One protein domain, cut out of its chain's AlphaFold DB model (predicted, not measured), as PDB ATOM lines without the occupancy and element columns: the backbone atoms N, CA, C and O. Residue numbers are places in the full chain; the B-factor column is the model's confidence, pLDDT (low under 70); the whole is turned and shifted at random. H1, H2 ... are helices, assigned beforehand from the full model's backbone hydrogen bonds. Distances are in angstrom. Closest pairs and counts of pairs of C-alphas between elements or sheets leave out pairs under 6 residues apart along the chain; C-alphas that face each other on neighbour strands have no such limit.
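This is residues 4 to 48 of the 370 residues of an uncharacterized protein of Azospirillum sp. Sh1 (UniProt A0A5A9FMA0). What shape does the printed part make? It is a long hook: residues 4 to 10 run beside the first part of the long helix H2, short H1 follows, and a loop of residues 15 to 25 folds back into H2. The far end of H2 sticks out, with residues 40 to 48 standing free, of which 40 to 46 belong to H2. What is it built of, and how spread out is it? The 45 printed residues hold two named helices, H1 then H2, and no named strand, and the class is all helix. It is only just loose, close to extended, with a radius of gyration of the C-alphas of 13.9 A, and a rod spanning 48 by 16 by 9 A.

Where does the first helix lie? H1 is residues 11 to 14, beginning at C-alpha 11 at (122.377, 148.288, 134.381). Where does the long helix run? H2 is residues 26 to 46, 30.2 A from C-alpha 26 at (130.193, 155.141, 129.025) to C-alpha 46 at (148.956, 135.334, 116.074).

How near do the helices come? H1 and H2 are close but not clearly touching; their closest C-alphas, those of Phe 14 and Trp 26, are 7.5 A apart. What do the backbones show? In H2 every O i to N i+4 pair is within hydrogen-bond range; H1 is too short for such a pair.

How large is it? The two C-alphas farthest apart, those of Asp 18 and Leu 48, are 48.3 A apart. Is the printed part whole? It has no cut, and the link from H1 to H2, 11 residues, is long. Where is confidence low? Residues 16 to 23 are under 70; the mean pLDDT of the printed part is 80.0.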
ATOM      1  N   PHE A   4     133.331 142.907 129.404       88.44
ATOM      2  CA  PHE A   4     134.346 143.347 128.435       88.44
ATOM      3  C   PHE A   4     135.656 143.609 129.175       88.44
ATOM      4  O   PHE A   4     135.619 144.203 130.247       88.44
ATOM      5  N   ASN A   5     136.789 143.121 128.652       87.69
ATOM      6  CA  ASN A   5     138.117 143.305 129.255       87.69
ATOM      7  C   ASN A   5     138.199 142.879 130.743       87.69
ATOM      8  O   ASN A   5     138.944 143.437 131.542       87.69
ATOM      9  N   GLY A   6     137.397 141.882 131.139       86.31
ATOM     10  CA  GLY A   6     137.303 141.402 132.524       86.31
ATOM     11  C   GLY A   6     136.414 142.236 133.461       86.31
ATOM     12  O   GLY A   6     136.238 141.835 134.611       86.31
ATOM     13  N   THR A   7     135.823 143.335 132.984       89.19
ATOM     14  CA  THR A   7     134.879 144.175 133.736       89.19
ATOM     15  C   THR A   7     133.436 143.751 133.463       89.19
ATOM     16  O   THR A   7     132.984 143.729 132.314       89.19
ATOM     17  N   ASP A   8     132.692 143.433 134.524       89.38
ATOM     18  CA  ASP A   8     131.258 143.151 134.456       89.38
ATOM     19  C   ASP A   8     130.463 144.458 134.480       89.38
ATOM     20  O   ASP A   8     130.242 145.052 135.531       89.38
ATOM     21  N   TRP A   9     129.996 144.888 133.314       87.62
ATOM     22  CA  TRP A   9     129.113 146.041 133.205       87.62
ATOM     23  C   TRP A   9     127.681 145.618 133.547       87.62
ATOM     24  O   TRP A   9     127.232 144.564 133.099       87.62
ATOM     25  N   THR A  10     126.937 146.391 134.337       85.00
ATOM     26  CA  THR A  10     125.537 146.122 134.722       85.00
ATOM     27  C   THR A  10     124.645 147.352 134.548       85.00
ATOM     28  O   THR A  10     125.111 148.470 134.368       85.00
ATOM     29  N   PHE A  11     123.316 147.167 134.570       77.62
ATOM     30  CA  PHE A  11     122.377 148.288 134.381       77.62
ATOM     31  C   PHE A  11     122.520 149.357 135.457       77.62
ATOM     32  O   PHE A  11     122.353 150.536 135.160       77.62
ATOM     33  N   ALA A  12     122.901 148.936 136.665       77.88
ATOM     34  CA  ALA A  12     123.183 149.825 137.778       77.88
ATOM     35  C   ALA A  12     124.341 150.786 137.477       77.88
ATOM     36  O   ALA A  12     124.291 151.937 137.900       77.88
ATOM     37  N   ASP A  13     125.324 150.353 136.683       76.94
ATOM     38  CA  ASP A  13     126.510 151.144 136.347       76.94
ATOM     39  C   ASP A  13     126.201 152.265 135.345       76.94
ATOM     40  O   ASP A  13     126.932 153.244 135.263       76.94
ATOM     41  N   PHE A  14     125.079 152.189 134.624       75.56
ATOM     42  CA  PHE A  14     124.631 153.244 133.702       75.56
ATOM     43  C   PHE A  14     123.448 154.059 134.247       75.56
ATOM     44  O   PHE A  14     123.048 155.055 133.639       75.56
ATOM     45  N   SER A  15     122.899 153.666 135.402       72.44
ATOM     46  CA  SER A  15     121.779 154.328 136.073       72.44
ATOM     47  C   SER A  15     122.244 154.999 137.374       72.44
ATOM     48  O   SER A  15     121.995 154.500 138.470       72.44
ATOM     49  N   GLY A  16     122.941 156.133 137.267       63.16
ATOM     50  CA  GLY A  16     123.276 156.961 138.434       63.16
ATOM     51  C   GLY A  16     122.026 157.520 139.136       63.16
ATOM     52  O   GLY A  16     120.946 157.566 138.544       63.16
ATOM     53  N   ALA A  17     122.174 157.996 140.381       61.28
ATOM     54  CA  ALA A  17     121.085 158.572 141.189       61.28
ATOM     55  C   ALA A  17     120.344 159.748 140.507       61.28
ATOM     56  O   ALA A  17     119.183 160.006 140.823       61.28
ATOM     57  N   ASP A  18     120.980 160.384 139.516       59.69
ATOM     58  CA  ASP A  18     120.477 161.564 138.803       59.69
ATOM     59  C   ASP A  18     120.020 161.241 137.362       59.69
ATOM     60  O   ASP A  18     119.729 162.132 136.563       59.69
ATOM     61  N   GLY A  19     119.955 159.955 136.998       58.06
ATOM     62  CA  GLY A  19     119.383 159.477 135.735       58.06
ATOM     63  C   GLY A  19     120.266 159.596 134.486       58.06
ATOM     64  O   GLY A  19     119.882 159.042 133.460       58.06
ATOM     65  N   TYR A  20     121.439 160.246 134.543       56.09
ATOM     66  CA  TYR A  20     122.351 160.374 133.392       56.09
ATOM     67  C   TYR A  20     123.837 160.415 133.796       56.09
ATOM     68  O   TYR A  20     124.464 161.471 133.778       56.09
ATOM     69  N   ALA A  21     124.445 159.259 134.077       58.97
ATOM     70  CA  ALA A  21     125.908 159.124 134.188       58.97
ATOM     71  C   ALA A  21     126.555 158.968 132.791       58.97
ATOM     72  O   ALA A  21     127.304 158.030 132.530       58.97
ATOM     73  N   TYR A  22     126.180 159.841 131.847       56.47
ATOM     74  CA  TYR A  22     126.443 159.640 130.415       56.47
ATOM     75  C   TYR A  22     127.937 159.674 130.051       56.47
ATOM     76  O   TYR A  22     128.329 159.011 129.107       56.47
ATOM     77  N   THR A  23     128.776 160.410 130.779       58.81
ATOM     78  CA  THR A  23     130.217 160.540 130.480       58.81
ATOM     79  C   THR A  23     131.120 159.728 131.406       58.81
ATOM     80  O   THR A  23     132.180 159.297 130.982       58.81
ATOM     81  N   GLU A  24     130.724 159.484 132.659       70.19
ATOM     82  CA  GLU A  24     131.623 158.857 133.645       70.19
ATOM     83  C   GLU A  24     131.798 157.348 133.433       70.19
ATOM     84  O   GLU A  24     132.891 156.836 133.642       70.19
ATOM     85  N   ASN A  25     130.755 156.652 132.963       77.25
ATOM     86  CA  ASN A  25     130.771 155.188 132.839       77.25
ATOM     87  C   ASN A  25     130.616 154.683 131.396       77.25
ATOM     88  O   ASN A  25     130.890 153.515 131.137       77.25
ATOM     89  N   TRP A  26     130.225 155.534 130.440       81.44
ATOM     90  CA  TRP A  26     130.193 155.141 129.025       81.44
ATOM     91  C   TRP A  26     131.565 155.207 128.352       81.44
ATOM     92  O   TRP A  26     131.848 154.335 127.535       81.44
ATOM     93  N   ASP A  27     132.415 156.179 128.696       83.88
ATOM     94  CA  ASP A  27     133.769 156.267 128.132       83.88
ATOM     95  C   ASP A  27     134.626 155.051 128.544       83.88
ATOM     96  O   ASP A  27     135.120 154.359 127.652       83.88
ATOM     97  N   PRO A  28     134.711 154.667 129.839       86.31
ATOM     98  CA  PRO A  28     135.458 153.473 130.237       86.31
ATOM     99  C   PRO A  28     134.829 152.169 129.724       86.31
ATOM    100  O   PRO A  28     135.544 151.213 129.438       86.31
ATOM    101  N   PHE A  29     133.501 152.127 129.553       87.75
ATOM    102  CA  PHE A  29     132.833 150.997 128.903       87.75
ATOM    103  C   PHE A  29     133.313 150.819 127.461       87.75
ATOM    104  O   PHE A  29     133.635 149.702 127.056       87.75
ATOM    105  N   TRP A  30     133.375 151.898 126.676       89.75
ATOM    106  CA  TRP A  30     133.858 151.819 125.299       89.75
ATOM    107  C   TRP A  30     135.359 151.539 125.220       89.75
ATOM    108  O   TRP A  30     135.762 150.794 124.328       89.75
ATOM    109  N   ASP A  31     136.163 152.041 126.158       91.56
ATOM    110  CA  ASP A  31     137.582 151.684 126.266       91.56
ATOM    111  C   ASP A  31     137.768 150.181 126.530       91.56
ATOM    112  O   ASP A  31     138.557 149.535 125.840       91.56
ATOM    113  N   ASP A  32     136.987 149.591 127.443       92.56
ATOM    114  CA  ASP A  32     137.005 148.146 127.705       92.56
ATOM    115  C   ASP A  32     136.532 147.333 126.490       92.56
ATOM    116  O   ASP A  32     137.111 146.295 126.163       92.56
ATOM    117  N   VAL A  33     135.503 147.805 125.779       92.38
ATOM    118  CA  VAL A  33     135.041 147.167 124.535       92.38
ATOM    119  C   VAL A  33     136.135 147.204 123.464       92.38
ATOM    120  O   VAL A  33     136.381 146.187 122.815       92.38
ATOM    121  N   ILE A  34     136.799 148.346 123.270       93.19
ATOM    122  CA  ILE A  34     137.864 148.513 122.271       93.19
ATOM    123  C   ILE A  34     139.084 147.663 122.636       93.19
ATOM    124  O   ILE A  34     139.581 146.933 121.780       93.19
ATOM    125  N   ALA A  35     139.521 147.689 123.897       92.12
ATOM    126  CA  ALA A  35     140.656 146.902 124.377       92.12
ATOM    127  C   ALA A  35     140.421 145.393 124.208       92.12
ATOM    128  O   ALA A  35     141.287 144.677 123.704       92.12
ATOM    129  N   GLU A  36     139.222 144.913 124.547       92.69
ATOM    130  CA  GLU A  36     138.821 143.521 124.324       92.69
ATOM    131  C   GLU A  36     138.813 143.170 122.825       92.69
ATOM    132  O   GLU A  36     139.256 142.089 122.425       92.69
ATOM    133  N   MET A  37     138.316 144.068 121.970       91.44
ATOM    134  CA  MET A  37     138.317 143.860 120.520       91.44
ATOM    135  C   MET A  37     139.734 143.824 119.930       91.44
ATOM    136  O   MET A  37     139.996 142.992 119.057       91.44
ATOM    137  N   ASP A  38     140.648 144.671 120.406       91.00
ATOM    138  CA  ASP A  38     142.047 144.692 119.972       91.00
ATOM    139  C   ASP A  38     142.807 143.444 120.434       91.00
ATOM    140  O   ASP A  38     143.504 142.825 119.626       91.00
ATOM    141  N   ALA A  39     142.591 142.994 121.673       86.81
ATOM    142  CA  ALA A  39     143.150 141.738 122.171       86.81
ATOM    143  C   ALA A  39     142.686 140.541 121.320       86.81
ATOM    144  O   ALA A  39     143.500 139.755 120.832       86.81
ATOM    145  N   ARG A  40     141.379 140.450 121.028       86.19
ATOM    146  CA  ARG A  40     140.833 139.408 120.137       86.19
ATOM    147  C   ARG A  40     141.415 139.481 118.728       86.19
ATOM    148  O   ARG A  40     141.641 138.444 118.104       86.19
ATOM    149  N   ARG A  41     141.640 140.686 118.200       83.44
ATOM    150  CA  ARG A  41     142.259 140.898 116.885       83.44
ATOM    151  C   ARG A  41     143.706 140.400 116.859       83.44
ATOM    152  O   ARG A  41     144.100 139.769 115.876       83.44
ATOM    153  N   GLU A  42     144.486 140.690 117.891       83.00
ATOM    154  CA  GLU A  42     145.885 140.267 117.993       83.00
ATOM    155  C   GLU A  42     146.007 138.745 118.152       83.00
ATOM    156  O   GLU A  42     146.784 138.111 117.430       83.00
ATOM    157  N   ASP A  43     145.159 138.143 118.986       81.88
ATOM    158  CA  ASP A  43     145.073 136.689 119.152       81.88
ATOM    159  C   ASP A  43     144.721 135.981 117.837       81.88
ATOM    160  O   ASP A  43     145.371 135.002 117.447       81.88
ATOM    161  N   LEU A  44     143.740 136.511 117.095       79.44
ATOM    162  CA  LEU A  44     143.382 136.007 115.767       79.44
ATOM    163  C   LEU A  44     144.556 136.108 114.783       79.44
ATOM    164  O   LEU A  44     144.789 135.175 114.017       79.44
ATOM    165  N   GLY A  45     145.314 137.208 114.805       75.62
ATOM    166  CA  GLY A  45     146.491 137.390 113.952       75.62
ATOM    167  C   GLY A  45     147.627 136.420 114.290       75.62
ATOM    168  O   GLY A  45     148.211 135.801 113.397       75.62
ATOM    169  N   SER A  46     147.909 136.232 115.581       79.06
ATOM    170  CA  SER A  46     148.956 135.334 116.074       79.06
ATOM    171  C   SER A  46     148.649 133.863 115.783       79.06
ATOM    172  O   SER A  46     149.564 133.084 115.504       79.06
ATOM    173  N   ALA A  47     147.377 133.460 115.782       81.38
ATOM    174  CA  ALA A  47     146.974 132.078 115.528       81.38
ATOM    175  C   ALA A  47     147.284 131.583 114.097       81.38
ATOM    176  O   ALA A  47     147.357 130.370 113.884       81.38
ATOM    177  N   LEU A  48     147.483 132.492 113.132       82.06
ATOM    178  CA  LEU A  48     147.594 132.192 111.694       82.06
ATOM    179  C   LEU A  48     149.041 132.073 111.178       82.06
ATOM    180  O   LEU A  48     149.258 131.694 110.023       82.06
TER     181      LEU A  48